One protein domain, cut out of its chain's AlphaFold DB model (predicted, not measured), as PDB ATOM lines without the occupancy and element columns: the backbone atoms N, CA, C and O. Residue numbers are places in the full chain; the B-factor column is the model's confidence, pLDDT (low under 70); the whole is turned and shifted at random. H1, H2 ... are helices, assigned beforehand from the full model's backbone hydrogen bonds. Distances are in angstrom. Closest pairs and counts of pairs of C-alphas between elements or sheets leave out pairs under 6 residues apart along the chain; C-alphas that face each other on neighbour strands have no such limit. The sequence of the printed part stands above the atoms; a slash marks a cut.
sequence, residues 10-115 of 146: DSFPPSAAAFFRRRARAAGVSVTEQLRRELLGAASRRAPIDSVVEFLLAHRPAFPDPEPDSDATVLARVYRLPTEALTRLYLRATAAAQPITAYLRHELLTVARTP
ATOM      1  N   ASP A  10     124.124 216.558 197.477       86.88
ATOM      2  CA  ASP A  10     122.978 216.836 196.613       86.88
ATOM      3  C   ASP A  10     123.315 217.756 195.434       86.88
ATOM      4  O   ASP A  10     122.574 217.817 194.456       86.88
ATOM      5  N   SER A  11     124.470 218.425 195.476       87.62
ATOM      6  CA  SER A  11     124.966 219.238 194.361       87.62
ATOM      7  C   SER A  11     125.690 218.430 193.276       87.62
ATOM      8  O   SER A  11     126.032 218.981 192.227       87.62
ATOM      9  N   PHE A  12     125.960 217.142 193.514       88.81
ATOM     10  CA  PHE A  12     126.597 216.264 192.534       88.81
ATOM     11  C   PHE A  12     125.567 215.656 191.568       88.81
ATOM     12  O   PHE A  12     124.386 215.548 191.900       88.81
ATOM     13  N   PRO A  13     125.998 215.185 190.381       93.88
ATOM     14  CA  PRO A  13     125.157 214.360 189.523       93.88
ATOM     15  C   PRO A  13     124.568 213.165 190.299       93.88
ATOM     16  O   PRO A  13     125.276 212.594 191.137       93.88
ATOM     17  N   PRO A  14     123.327 212.727 190.001       93.44
ATOM     18  CA  PRO A  14     122.627 211.712 190.793       93.44
ATOM     19  C   PRO A  14     123.414 210.415 191.018       93.44
ATOM     20  O   PRO A  14     123.389 209.867 192.118       93.44
ATOM     21  N   SER A  15     124.160 209.951 190.011       92.00
ATOM     22  CA  SER A  15     125.000 208.752 190.118       92.00
ATOM     23  C   SER A  15     126.147 208.920 191.121       92.00
ATOM     24  O   SER A  15     126.390 208.029 191.932       92.00
ATOM     25  N   ALA A  16     126.812 210.077 191.131       93.69
ATOM     26  CA  ALA A  16     127.873 210.378 192.091       93.69
ATOM     27  C   ALA A  16     127.317 210.570 193.512       93.69
ATOM     28  O   ALA A  16     127.901 210.086 194.482       93.69
ATOM     29  N   ALA A  17     126.155 211.214 193.646       94.62
ATOM     30  CA  ALA A  17     125.478 211.343 194.934       94.62
ATOM     31  C   ALA A  17     125.081 209.968 195.507       94.62
ATOM     32  O   ALA A  17     125.310 209.693 196.688       94.62
ATOM     33  N   ALA A  18     124.527 209.083 194.670       94.56
ATOM     34  CA  ALA A  18     124.189 207.710 195.045       94.56
ATOM     35  C   ALA A  18     125.432 206.913 195.471       94.56
ATOM     36  O   ALA A  18     125.406 206.273 196.521       94.56
ATOM     37  N   PHE A  19     126.537 207.031 194.726       95.62
ATOM     38  CA  PHE A  19     127.821 206.412 195.057       95.62
ATOM     39  C   PHE A  19     128.295 206.777 196.474       95.62
ATOM     40  O   PHE A  19     128.536 205.891 197.296       95.62
ATOM     41  N   PHE A  20     128.358 208.071 196.812       95.56
ATOM     42  CA  PHE A  20     128.812 208.492 198.144       95.56
ATOM     43  C   PHE A  20     127.853 208.075 199.259       95.56
ATOM     44  O   PHE A  20     128.302 207.668 200.331       95.56
ATOM     45  N   ARG A  21     126.539 208.125 199.015       95.50
ATOM     46  CA  ARG A  21     125.528 207.653 199.976       95.50
ATOM     47  C   ARG A  21     125.645 206.161 200.245       95.50
ATOM     48  O   ARG A  21     125.553 205.750 201.400       95.50
ATOM     49  N   ARG A  22     125.874 205.363 199.204       95.88
ATOM     50  CA  ARG A  22     126.057 203.917 199.311       95.88
ATOM     51  C   ARG A  22     127.291 203.580 200.140       95.88
ATOM     52  O   ARG A  22     127.170 202.832 201.107       95.88
ATOM     53  N   ARG A  23     128.446 204.191 199.842       95.56
ATOM     54  CA  ARG A  23     129.671 203.998 200.641       95.56
ATOM     55  C   ARG A  23     129.488 204.439 202.091       95.56
ATOM     56  O   ARG A  23     129.876 203.711 202.997       95.56
ATOM     57  N   ALA A  24     128.855 205.592 202.313       96.12
ATOM     58  CA  ALA A  24     128.559 206.087 203.655       96.12
ATOM     59  C   ALA A  24     127.695 205.091 204.448       96.12
ATOM     60  O   ALA A  24     128.037 204.750 205.580       96.12
ATOM     61  N   ARG A  25     126.628 204.562 203.831       96.19
ATOM     62  CA  ARG A  25     125.755 203.547 204.436       96.19
ATOM     63  C   ARG A  25     126.518 202.260 204.745       96.19
ATOM     64  O   ARG A  25     126.432 201.772 205.867       96.19
ATOM     65  N   ALA A  26     127.288 201.748 203.786       95.12
ATOM     66  CA  ALA A  26     128.085 200.533 203.952       95.12
ATOM     67  C   ALA A  26     129.130 200.664 205.072       95.12
ATOM     68  O   ALA A  26     129.387 199.711 205.801       95.12
ATOM     69  N   ALA A  27     129.704 201.855 205.242       95.00
ATOM     70  CA  ALA A  27     130.674 202.152 206.289       95.00
ATOM     71  C   ALA A  27     130.043 202.586 207.628       95.00
ATOM     72  O   ALA A  27     130.784 202.850 208.577       95.00
ATOM     73  N   GLY A  28     128.712 202.695 207.714       96.56
ATOM     74  CA  GLY A  28     128.004 203.126 208.924       96.56
ATOM     75  C   GLY A  28     128.302 204.571 209.344       96.56
ATOM     76  O   GLY A  28     128.284 204.878 210.534       96.56
ATOM     77  N   VAL A  29     128.612 205.458 208.394       96.62
ATOM     78  CA  VAL A  29     128.963 206.864 208.658       96.62
ATOM     79  C   VAL A  29     128.031 207.839 207.947       96.62
ATOM     80  O   VAL A  29     127.287 207.477 207.037       96.62
ATOM     81  N   SER A  30     128.073 209.113 208.349       94.44
ATOM     82  CA  SER A  30     127.372 210.171 207.620       94.44
ATOM     83  C   SER A  30     128.010 210.407 206.248       94.44
ATOM     84  O   SER A  30     129.199 210.163 206.040       94.44
ATOM     85  N   VAL A  31     127.235 210.942 205.304       93.19
ATOM     86  CA  VAL A  31     127.753 211.280 203.970       93.19
ATOM     87  C   VAL A  31     128.869 212.323 204.052       93.19
ATOM     88  O   VAL A  31     129.879 212.188 203.371       93.19
ATOM     89  N   THR A  32     128.744 213.318 204.932       91.38
ATOM     90  CA  THR A  32     129.799 214.314 205.177       91.38
ATOM     91  C   THR A  32     131.097 213.665 205.655       91.38
ATOM     92  O   THR A  32     132.174 214.031 205.191       91.38
ATOM     93  N   GLU A  33     131.004 212.677 206.548       93.81
ATOM     94  CA  GLU A  33     132.160 211.913 207.019       93.81
ATOM     95  C   GLU A  33     132.756 211.046 205.904       93.81
ATOM     96  O   GLU A  33     133.976 210.949 205.786       93.81
ATOM     97  N   GLN A  34     131.925 210.469 205.033       94.81
ATOM     98  CA  GLN A  34     132.417 209.762 203.856       94.81
ATOM     99  C   GLN A  34     133.174 210.706 202.917       94.81
ATOM    100  O   GLN A  34     134.308 210.409 202.561       94.81
ATOM    101  N   LEU A  35     132.612 211.871 202.577       93.06
ATOM    102  CA  LEU A  35     133.296 212.877 201.758       93.06
ATOM    103  C   LEU A  35     134.621 213.313 202.395       93.06
ATOM    104  O   LEU A  35     135.632 213.405 201.703       93.06
ATOM    105  N   ARG A  36     134.662 213.497 203.722       93.69
ATOM    106  CA  ARG A  36     135.909 213.763 204.453       93.69
ATOM    107  C   ARG A  36     136.951 212.667 204.220       93.69
ATOM    108  O   ARG A  36     138.108 212.985 203.947       93.69
ATOM    109  N   ARG A  37     136.566 211.391 204.321       95.06
ATOM    110  CA  ARG A  37     137.466 210.251 204.077       95.06
ATOM    111  C   ARG A  37     138.009 210.253 202.651       95.06
ATOM    112  O   ARG A  37     139.205 210.037 202.477       95.06
ATOM    113  N   GLU A  38     137.175 210.555 201.658       94.44
ATOM    114  CA  GLU A  38     137.623 210.662 200.262       94.44
ATOM    115  C   GLU A  38     138.619 211.804 200.067       94.44
ATOM    116  O   GLU A  38     139.647 211.616 199.421       94.44
ATOM    117  N   LEU A  39     138.361 212.971 200.662       93.50
ATOM    118  CA  LEU A  39     139.262 214.124 200.592       93.50
ATOM    119  C   LEU A  39     140.612 213.832 201.261       93.50
ATOM    120  O   LEU A  39     141.662 214.170 200.714       93.50
ATOM    121  N   LEU A  40     140.607 213.142 202.405       94.62
ATOM    122  CA  LEU A  40     141.835 212.667 203.048       94.62
ATOM    123  C   LEU A  40     142.575 211.644 202.185       94.62
ATOM    124  O   LEU A  40     143.796 211.721 202.051       94.62
ATOM    125  N   GLY A  41     141.844 210.709 201.578       94.12
ATOM    126  CA  GLY A  41     142.397 209.737 200.641       94.12
ATOM    127  C   GLY A  41     142.966 210.389 199.381       94.12
ATOM    128  O   GLY A  41     143.972 209.934 198.842       94.12
ATOM    129  N   ALA A  42     142.362 211.473 198.896       92.44
ATOM    130  CA  ALA A  42     142.903 212.265 197.799       92.44
ATOM    131  C   ALA A  42     144.210 212.951 198.218       92.44
ATOM    132  O   ALA A  42     145.210 212.826 197.515       92.44
ATOM    133  N   ALA A  43     144.247 213.599 199.386       93.06
ATOM    134  CA  ALA A  43     145.432 214.299 199.892       93.06
ATOM    135  C   ALA A  43     146.623 213.374 200.222       93.06
ATOM    136  O   ALA A  43     147.783 213.792 200.148       93.06
ATOM    137  N   SER A  44     146.355 212.128 200.621       93.38
ATOM    138  CA  SER A  44     147.392 211.165 201.005       93.38
ATOM    139  C   SER A  44     148.034 210.456 199.812       93.38
ATOM    140  O   SER A  44     149.219 210.125 199.869       93.38
ATOM    141  N   ARG A  45     147.283 210.242 198.724       92.56
ATOM    142  CA  ARG A  45     147.776 209.586 197.507       92.56
ATOM    143  C   ARG A  45     148.648 210.528 196.688       92.56
ATOM    144  O   ARG A  45     148.316 211.703 196.550       92.56
ATOM    145  N   ARG A  46     149.720 210.000 196.088       92.38
ATOM    146  CA  ARG A  46     150.486 210.735 195.074       92.38
ATOM    147  C   ARG A  46     149.650 210.845 193.800       92.38
ATOM    148  O   ARG A  46     149.111 209.844 193.332       92.38
ATOM    149  N   ALA A  47     149.540 212.050 193.264       90.88
ATOM    150  CA  ALA A  47     148.834 212.358 192.031       90.88
ATOM    151  C   ALA A  47     149.829 212.889 190.984       90.88
ATOM    152  O   ALA A  47     150.838 213.483 191.361       90.88
ATOM    153  N   PRO A  48     149.570 212.737 189.671       92.31
ATOM    154  CA  PRO A  48     150.466 213.253 188.631       92.31
ATOM    155  C   PRO A  48     150.787 214.749 188.780       92.31
ATOM    156  O   PRO A  48     151.925 215.166 188.563       92.31
ATOM    157  N   ILE A  49     149.804 215.535 189.234       94.06
ATOM    158  CA  ILE A  49     149.948 216.971 189.496       94.06
ATOM    159  C   ILE A  49     150.975 217.294 190.593       94.06
ATOM    160  O   ILE A  49     151.504 218.400 190.609       94.06
ATOM    161  N   ASP A  50     151.327 216.343 191.466       95.88
ATOM    162  CA  ASP A  50     152.343 216.565 192.502       95.88
ATOM    163  C   ASP A  50     153.706 216.904 191.898       95.88
ATOM    164  O   ASP A  50     154.414 217.739 192.443       95.88
ATOM    165  N   SER A  51     154.046 216.348 190.731       95.31
ATOM    166  CA  SER A  51     155.296 216.697 190.037       95.31
ATOM    167  C   SER A  51     155.299 218.160 189.579       95.31
ATOM    168  O   SER A  51     156.334 218.822 189.584       95.31
ATOM    169  N   VAL A  52     154.125 218.687 189.208       94.50
ATOM    170  CA  VAL A  52     153.952 220.102 188.849       94.50
ATOM    171  C   VAL A  52     154.045 220.973 190.098       94.50
ATOM    172  O   VAL A  52     154.714 221.998 190.068       94.50
ATOM    173  N   VAL A  53     153.431 220.554 191.208       94.81
ATOM    174  CA  VAL A  53     153.550 221.238 192.504       94.81
ATOM    175  C   VAL A  53     155.014 221.309 192.946       94.81
ATOM    176  O   VAL A  53     155.493 222.390 193.276       94.81
ATOM    177  N   GLU A  54     155.737 220.186 192.909       94.94
ATOM    178  CA  GLU A  54     157.169 220.101 193.224       94.94
ATOM    179  C   GLU A  54     157.987 221.054 192.334       94.94
ATOM    180  O   GLU A  54     158.804 221.829 192.835       94.94
ATOM    181  N   PHE A  55     157.719 221.060 191.023       94.81
ATOM    182  CA  PHE A  55     158.365 221.971 190.080       94.81
ATOM    183  C   PHE A  55     158.085 223.445 190.404       94.81
ATOM    184  O   PHE A  55     159.016 224.252 190.434       94.81
ATOM    185  N   LEU A  56     156.825 223.806 190.670       93.06
ATOM    186  CA  LEU A  56     156.422 225.178 190.977       93.06
ATOM    187  C   LEU A  56     157.023 225.668 192.297       93.06
ATOM    188  O   LEU A  56     157.529 226.785 192.335       93.06
ATOM    189  N   LEU A  57     157.041 224.834 193.340       92.31
ATOM    190  CA  LEU A  57     157.687 225.159 194.618       92.31
ATOM    191  C   LEU A  57     159.189 225.428 194.451       92.31
ATOM    192  O   LEU A  57     159.729 226.309 195.113       92.31
ATOM    193  N   ALA A  58     159.862 224.691 193.563       93.38
ATOM    194  CA  ALA A  58     161.295 224.850 193.336       93.38
ATOM    195  C   ALA A  58     161.657 226.067 192.461       93.38
ATOM    196  O   ALA A  58     162.730 226.640 192.638       93.38
ATOM    197  N   HIS A  59     160.792 226.467 191.520       92.12
ATOM    198  CA  HIS A  59     161.147 227.442 190.474       92.12
ATOM    199  C   HIS A  59     160.352 228.750 190.522       92.12
ATOM    200  O   HIS A  59     160.694 229.698 189.814       92.12
ATOM    201  N   ARG A  60     159.298 228.837 191.341       88.62
ATOM    202  CA  ARG A  60     158.469 230.036 191.473       88.62
ATOM    203  C   ARG A  60     158.443 230.486 192.938       88.62
ATOM    204  O   ARG A  60     157.603 230.015 193.693       88.62
ATOM    205  N   PRO A  61     159.297 231.445 193.342       80.06
ATOM    206  CA  PRO A  61     159.377 231.919 194.731       80.06
ATOM    207  C   PRO A  61     158.064 232.484 195.290       80.06
ATOM    208  O   PRO A  61     157.853 232.482 196.495       80.06
ATOM    209  N   ALA A  62     157.184 232.965 194.408       80.19
ATOM    210  CA  ALA A  62     155.853 233.459 194.749       80.19
ATOM    211  C   ALA A  62     154.773 232.354 194.770       80.19
ATOM    212  O   ALA A  62     153.592 232.669 194.802       80.19
ATOM    213  N   PHE A  63     155.143 231.072 194.661       81.62
ATOM    214  CA  PHE A  63     154.213 229.947 194.745       81.62
ATOM    215  C   PHE A  63     154.280 229.274 196.128       81.62
ATOM    216  O   PHE A  63     155.377 228.975 196.601       81.62
ATOM    217  N   PRO A  64     153.128 228.937 196.734       75.12
ATOM    218  CA  PRO A  64     151.778 229.303 196.297       75.12
ATOM    219  C   PRO A  64     151.518 230.800 196.501       75.12
ATOM    220  O   PRO A  64     151.933 231.347 197.518       75.12
ATOM    221  N   ASP A  65     150.820 231.441 195.560       65.00
ATOM    222  CA  ASP A  65     150.359 232.823 195.733       65.00
ATOM    223  C   ASP A  65     149.080 232.766 196.582       65.00
ATOM    224  O   ASP A  65     148.072 232.228 196.105       65.00
ATOM    225  N   PRO A  66     149.116 233.153 197.868       54.56
ATOM    226  CA  PRO A  66     148.046 232.836 198.782       54.56
ATOM    227  C   PRO A  66     147.103 234.027 198.862       54.56
ATOM    228  O   PRO A  66     147.335 234.963 199.622       54.56
ATOM    229  N   GLU A  67     145.964 233.926 198.194       54.69
ATOM    230  CA  GLU A  67     144.753 234.348 198.880       54.69
ATOM    231  C   GLU A  67     144.059 233.056 199.325       54.69
ATOM    232  O   GLU A  67     143.584 232.281 198.483       54.69
ATOM    233  N   PRO A  68     144.112 232.707 200.629       56.78
ATOM    234  CA  PRO A  68     143.275 231.642 201.144       56.78
ATOM    235  C   PRO A  68     141.841 232.098 200.920       56.78
ATOM    236  O   PRO A  68     141.319 232.937 201.654       56.78
ATOM    237  N   ASP A  69     141.233 231.578 199.860       61.25
ATOM    238  CA  ASP A  69     139.842 231.853 199.554       61.25
ATOM    239  C   ASP A  69     139.008 231.555 200.809       61.25
ATOM    240  O   ASP A  69     139.259 230.582 201.535       61.25
ATOM    241  N   SER A  70     138.022 232.406 201.078       64.94
ATOM    242  CA  SER A  70     137.008 232.208 202.113       64.94
ATOM    243  C   SER A  70     136.479 230.762 202.146       64.94
ATOM    244  O   SER A  70     136.270 230.191 203.221       64.94
ATOM    245  N   ASP A  71     136.401 230.131 200.976       67.62
ATOM    246  CA  ASP A  71     136.044 228.735 200.760       67.62
ATOM    247  C   ASP A  71     136.985 227.720 201.442       67.62
ATOM    248  O   ASP A  71     136.519 226.749 202.043       67.62
ATOM    249  N   ALA A  72     138.304 227.939 201.425       66.31
ATOM    250  CA  ALA A  72     139.281 227.036 202.045       66.31
ATOM    251  C   ALA A  72     139.085 226.947 203.568       66.31
ATOM    252  O   ALA A  72     139.175 225.869 204.166       66.31
ATOM    253  N   THR A  73     138.750 228.078 204.193       70.62
ATOM    254  CA  THR A  73     138.481 228.161 205.635       70.62
ATOM    255  C   THR A  73     137.187 227.428 206.003       70.62
ATOM    256  O   THR A  73     137.117 226.751 207.035       70.62
ATOM    257  N   VAL A  74     136.163 227.500 205.148       73.88
ATOM    258  CA  VAL A  74     134.908 226.761 205.346       73.88
ATOM    259  C   VAL A  74     135.133 225.256 205.201       73.88
ATOM    260  O   VAL A  74     134.680 224.496 206.059       73.88
ATOM    261  N   LEU A  75     135.889 224.816 204.192       73.38
ATOM    262  CA  LEU A  75     136.229 223.403 203.988       73.38
ATOM    263  C   LEU A  75     136.986 222.817 205.188       73.38
ATOM    264  O   LEU A  75     136.642 221.729 205.662       73.38
ATOM    265  N   ALA A  76     137.955 223.562 205.729       74.88
ATOM    266  CA  ALA A  76     138.685 223.187 206.936       74.88
ATOM    267  C   ALA A  76     137.749 222.986 208.136       74.88
ATOM    268  O   ALA A  76     137.873 222.007 208.872       74.88
ATOM    269  N   ARG A  77     136.770 223.880 208.314       80.75
ATOM    270  CA  ARG A  77     135.821 223.830 209.433       80.75
ATOM    271  C   ARG A  77     134.786 222.712 209.287       80.75
ATOM    272  O   ARG A  77     134.490 222.034 210.270       80.75
ATOM    273  N   VAL A  78     134.227 222.540 208.090       82.81
ATOM    274  CA  VAL A  78     133.130 221.596 207.814       82.81
ATOM    275  C   VAL A  78     133.638 220.160 207.812       82.81
ATOM    276  O   VAL A  78     133.069 219.307 208.490       82.81
ATOM    277  N   TYR A  79     134.734 219.899 207.099       84.19
ATOM    278  CA  TYR A  79     135.294 218.555 206.976       84.19
ATOM    279  C   TYR A  79     136.391 218.274 208.005       84.19
ATOM    280  O   TYR A  79     136.907 217.165 208.019       84.19
ATOM    281  N   ARG A  80     136.755 219.227 208.878       87.56
ATOM    282  CA  ARG A  80     137.789 219.054 209.924       87.56
ATOM    283  C   ARG A  80     139.062 218.390 209.382       87.56
ATOM    284  O   ARG A  80     139.588 217.444 209.973       87.56
ATOM    285  N   LEU A  81     139.504 218.832 208.207       86.75
ATOM    286  CA  LEU A  81     140.686 218.279 207.556       86.75
ATOM    287  C   LEU A  81     141.952 218.749 208.299       86.75
ATOM    288  O   LEU A  81     142.023 219.924 208.660       86.75
ATOM    289  N   PRO A  82     142.950 217.872 208.523       89.19
ATOM    290  CA  PRO A  82     144.248 218.271 209.055       89.19
ATOM    291  C   PRO A  82     144.917 219.311 208.159       89.19
ATOM    292  O   PRO A  82     144.752 219.285 206.935       89.19
ATOM    293  N   THR A  83     145.717 220.187 208.763       86.38
ATOM    294  CA  THR A  83     146.410 221.259 208.045       86.38
ATOM    295  C   THR A  83     147.279 220.713 206.918       86.38
ATOM    296  O   THR A  83     147.205 221.249 205.817       86.38
ATOM    297  N   GLU A  84     148.014 219.609 207.109       88.56
ATOM    298  CA  GLU A  84     148.855 219.067 206.032       88.56
ATOM    299  C   GLU A  84     148.029 218.592 204.828       88.56
ATOM    300  O   GLU A  84     148.430 218.783 203.678       88.56
ATOM    301  N   ALA A  85     146.859 217.993 205.079       90.94
ATOM    302  CA  ALA A  85     145.963 217.544 204.018       90.94
ATOM    303  C   ALA A  85     145.387 218.735 203.239       90.94
ATOM    304  O   ALA A  85     145.379 218.719 202.008       90.94
ATOM    305  N   LEU A  86     144.963 219.786 203.948       88.38
ATOM    306  CA  LEU A  86     144.481 221.025 203.339       88.38
ATOM    307  C   LEU A  86     145.565 221.713 202.513       88.38
ATOM    308  O   LEU A  86     145.300 222.082 201.374       88.38
ATOM    309  N   THR A  87     146.782 221.839 203.045       88.44
ATOM    310  CA  THR A  87     147.909 222.447 202.328       88.44
ATOM    311  C   THR A  87     148.201 221.697 201.033       88.44
ATOM    312  O   THR A  87     148.331 222.328 199.990       88.44
ATOM    313  N   ARG A  88     148.242 220.359 201.055       91.69
ATOM    314  CA  ARG A  88     148.448 219.566 199.831       91.69
ATOM    315  C   ARG A  88     147.346 219.795 198.803       91.69
ATOM    316  O   ARG A  88     147.647 220.042 197.641       91.69
ATOM    317  N   LEU A  89     146.083 219.728 199.219       91.12
ATOM    318  CA  LEU A  89     144.949 219.943 198.319       91.12
ATOM    319  C   LEU A  89     144.930 221.368 197.751       91.12
ATOM    320  O   LEU A  89     144.644 221.542 196.571       91.12
ATOM    321  N   TYR A  90     145.285 222.366 198.561       89.69
ATOM    322  CA  TYR A  90     145.416 223.752 198.122       89.69
ATOM    323  C   TYR A  90     146.527 223.900 197.082       89.69
ATOM    324  O   TYR A  90     146.266 224.401 195.996       89.69
ATOM    325  N   LEU A  91     147.730 223.379 197.349       91.56
ATOM    326  CA  LEU A  91     148.849 223.423 196.401       91.56
ATOM    327  C   LEU A  91     148.492 222.783 195.056       91.56
ATOM    328  O   LEU A  91     148.833 223.329 194.007       91.56
ATOM    329  N   ARG A  92     147.780 221.651 195.076       93.81
ATOM    330  CA  ARG A  92     147.290 221.002 193.855       93.81
ATOM    331  C   ARG A  92     146.256 221.854 193.129       93.81
ATOM    332  O   ARG A  92     146.366 222.000 191.917       93.81
ATOM    333  N   ALA A  93     145.306 222.451 193.847       91.69
ATOM    334  CA  ALA A  93     144.323 223.356 193.255       91.69
ATOM    335  C   ALA A  93     145.003 224.573 192.604       91.69
ATOM    336  O   ALA A  93     144.714 224.900 191.454       91.69
ATOM    337  N   THR A  94     145.978 225.185 193.286       90.56
ATOM    338  CA  THR A  94     146.766 226.305 192.756       90.56
ATOM    339  C   THR A  94     147.586 225.884 191.535       90.56
ATOM    340  O   THR A  94     147.600 226.601 190.538       90.56
ATOM    341  N   ALA A  95     148.231 224.713 191.564       92.38
ATOM    342  CA  ALA A  95     148.963 224.171 190.416       92.38
ATOM    343  C   ALA A  95     148.041 223.850 189.226       92.38
ATOM    344  O   ALA A  95     148.449 224.003 188.078       92.38
ATOM    345  N   ALA A  96     146.791 223.458 189.493       92.12
ATOM    346  CA  ALA A  96     145.747 223.269 188.487       92.12
ATOM    347  C   ALA A  96     145.114 224.589 188.012       92.12
ATOM    348  O   ALA A  96     144.258 224.556 187.130       92.12
ATOM    349  N   ALA A  97     145.500 225.732 188.596       89.56
ATOM    350  CA  ALA A  97     144.872 227.036 188.390       89.56
ATOM    351  C   ALA A  97     143.346 227.014 188.627       89.56
ATOM    352  O   ALA A  97     142.575 227.634 187.894       89.56
ATOM    353  N   GLN A  98     142.903 226.280 189.651       88.56
ATOM    354  CA  GLN A  98     141.497 226.132 190.016       88.56
ATOM    355  C   GLN A  98     141.228 226.657 191.430       88.56
ATOM    356  O   GLN A  98     142.052 226.456 192.326       88.56
ATOM    357  N   PRO A  99     140.044 227.251 191.681       86.12
ATOM    358  CA  PRO A  99     139.564 227.455 193.042       86.12
ATOM    359  C   PRO A  99     139.514 226.122 193.795       86.12
ATOM    360  O   PRO A  99     139.110 225.102 193.225       86.12
ATOM    361  N   ILE A 100     139.865 226.123 195.085       86.19
ATOM    362  CA  ILE A 100     139.943 224.891 195.884       86.19
ATOM    363  C   ILE A 100     138.629 224.100 195.852       86.19
ATOM    364  O   ILE A 100     138.651 222.896 195.614       86.19
ATOM    365  N   THR A 101     137.474 224.755 195.979       85.50
ATOM    366  CA  THR A 101     136.158 224.096 195.938       85.50
ATOM    367  C   THR A 101     135.906 223.397 194.599       85.50
ATOM    368  O   THR A 101     135.394 222.276 194.567       85.50
ATOM    369  N   ALA A 102     136.300 224.027 193.487       87.50
ATOM    370  CA  ALA A 102     136.161 223.453 192.151       87.50
ATOM    371  C   ALA A 102     137.088 222.243 191.961       87.50
ATOM    372  O   ALA A 102     136.641 221.205 191.469       87.50
ATOM    373  N   TYR A 103     138.338 222.356 192.419       90.69
ATOM    374  CA  TYR A 103     139.310 221.264 192.396       90.69
ATOM    375  C   TYR A 103     138.824 220.062 193.220       90.69
ATOM    376  O   TYR A 103     138.749 218.946 192.712       90.69
ATOM    377  N   LEU A 104     138.379 220.279 194.463       90.69
ATOM    378  CA  LEU A 104     137.866 219.200 195.315       90.69
ATOM    379  C   LEU A 104     136.614 218.536 194.737       90.69
ATOM    380  O   LEU A 104     136.486 217.311 194.788       90.69
ATOM    381  N   ARG A 105     135.694 219.316 194.158       91.56
ATOM    382  CA  ARG A 105     134.529 218.764 193.454       91.56
ATOM    383  C   ARG A 105     134.967 217.878 192.288       91.56
ATOM    384  O   ARG A 105     134.393 216.807 192.104       91.56
ATOM    385  N   HIS A 106     135.964 218.304 191.513       92.19
ATOM    386  CA  HIS A 106     136.503 217.518 190.407       92.19
ATOM    387  C   HIS A 106     137.142 216.205 190.887       92.19
ATOM    388  O   HIS A 106     136.861 215.147 190.322       92.19
ATOM    389  N   GLU A 107     137.936 216.246 191.957       92.75
ATOM    390  CA  GLU A 107     138.546 215.056 192.565       92.75
ATOM    391  C   GLU A 107     137.483 214.060 193.054       92.75
ATOM    392  O   GLU A 107     137.526 212.878 192.712       92.75
ATOM    393  N   LEU A 108     136.462 214.534 193.775       93.69
ATOM    394  CA  LEU A 108     135.350 213.694 194.231       93.69
ATOM    395  C   LEU A 108     134.573 213.081 193.057       93.69
ATOM    396  O   LEU A 108     134.265 211.889 193.065       93.69
ATOM    397  N   LEU A 109     134.295 213.859 192.010       94.75
ATOM    398  CA  LEU A 109     133.665 213.333 190.796       94.75
ATOM    399  C   LEU A 109     134.525 212.267 190.112       94.75
ATOM    400  O   LEU A 109     133.987 211.288 189.599       94.75
ATOM    401  N   THR A 110     135.843 212.440 190.110       92.56
ATOM    402  CA  THR A 110     136.785 211.477 189.530       92.56
ATOM    403  C   THR A 110     136.784 210.165 190.310       92.56
ATOM    404  O   THR A 110     136.741 209.093 189.703       92.56
ATOM    405  N   VAL A 111     136.730 210.238 191.645       92.19
ATOM    406  CA  VAL A 111     136.552 209.063 192.513       92.19
ATOM    407  C   VAL A 111     135.246 208.340 192.183       92.19
ATOM    408  O   VAL A 111     135.266 207.140 191.929       92.19
ATOM    409  N   ALA A 112     134.125 209.061 192.096       92.62
ATOM    410  CA  ALA A 112     132.826 208.458 191.788       92.62
ATOM    411  C   ALA A 112     132.750 207.845 190.373       92.62
ATOM    412  O   ALA A 112     131.983 206.913 190.143       92.62
ATOM    413  N   ARG A 113     133.541 208.349 189.416       92.12
ATOM    414  CA  ARG A 113     133.623 207.814 188.043       92.12
ATOM    415  C   ARG A 113     134.486 206.564 187.917       92.12
ATOM    416  O   ARG A 113     134.384 205.875 186.906       92.12
ATOM    417  N   THR A 114     135.315 206.274 188.914       89.25
ATOM    418  CA  THR A 114     136.270 205.160 188.874       89.25
ATOM    419  C   THR A 114     136.000 204.203 190.037       89.25
ATOM    420  O   THR A 114     136.839 204.073 190.932       89.25
ATOM    421  N   PRO A 115     134.819 203.550 190.075       88.12
ATOM    422  CA  PRO A 115     134.434 202.709 191.202       88.12
ATOM    423  C   PRO A 115     135.397 201.530 191.371       88.12
ATOM    424  O   PRO A 115     135.911 200.961 190.401       88.12
TER     425      PRO A 115
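This is residues 10 to 115 of the 146 residues of an uncharacterized protein of Nocardia panacis (UniProt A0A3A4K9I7). Two helices, H2 and H6, cross nearly at right angles in the middle. H1 packs across one end of the pair and H5 stands at the other, with H3 beyond H5; H4 packs on one side. The 106 printed residues include six named helices, H1 to H6 in order, and no named strand: all helix, compact, radius of gyration of the C-alphas 14.4 A, spans 45 by 27 by 21 A.

H2, residues 31 to 44, touches H6, residues 100 to 113, about perpendicular at 82 degrees; the closest C-alphas, of Glu 38 and Leu 108, are 7.1 A apart. Residues 20 to 24 alone of H1, residues 14 to 26, touch residues 31 to 35 alone of H2, closest at the C-alphas of Ala 24 and Val 31, 5.3 A. Residues 89 to 94 alone of H5, residues 83 to 95, touch residues 100 to 104 alone of H6, closest at the C-alphas of Ala 93 and Ile 100, 5.3 A. H3, residues 49 to 59, touches residues 91 to 95 alone of H5, closest at the C-alphas of Val 53 and Ala 95, 5.8 A. H4, residues 70 to 79, and H6 touch only at their ends. In H1 to H6 every O i to N i+4 pair is within hydrogen-bond range.

H2 is 19.9 A long and H6 19.8 A. H1 begins at C-alpha 14 (122.627, 211.712, 190.793); H6 ends at C-alpha 113 (133.623, 207.814, 188.043).

The farthest C-alphas, of Ala 26 and Pro 61, are 45.3 A apart. The printed part has no cut and no long link. Residues 65 to 72 have pLDDT under 70.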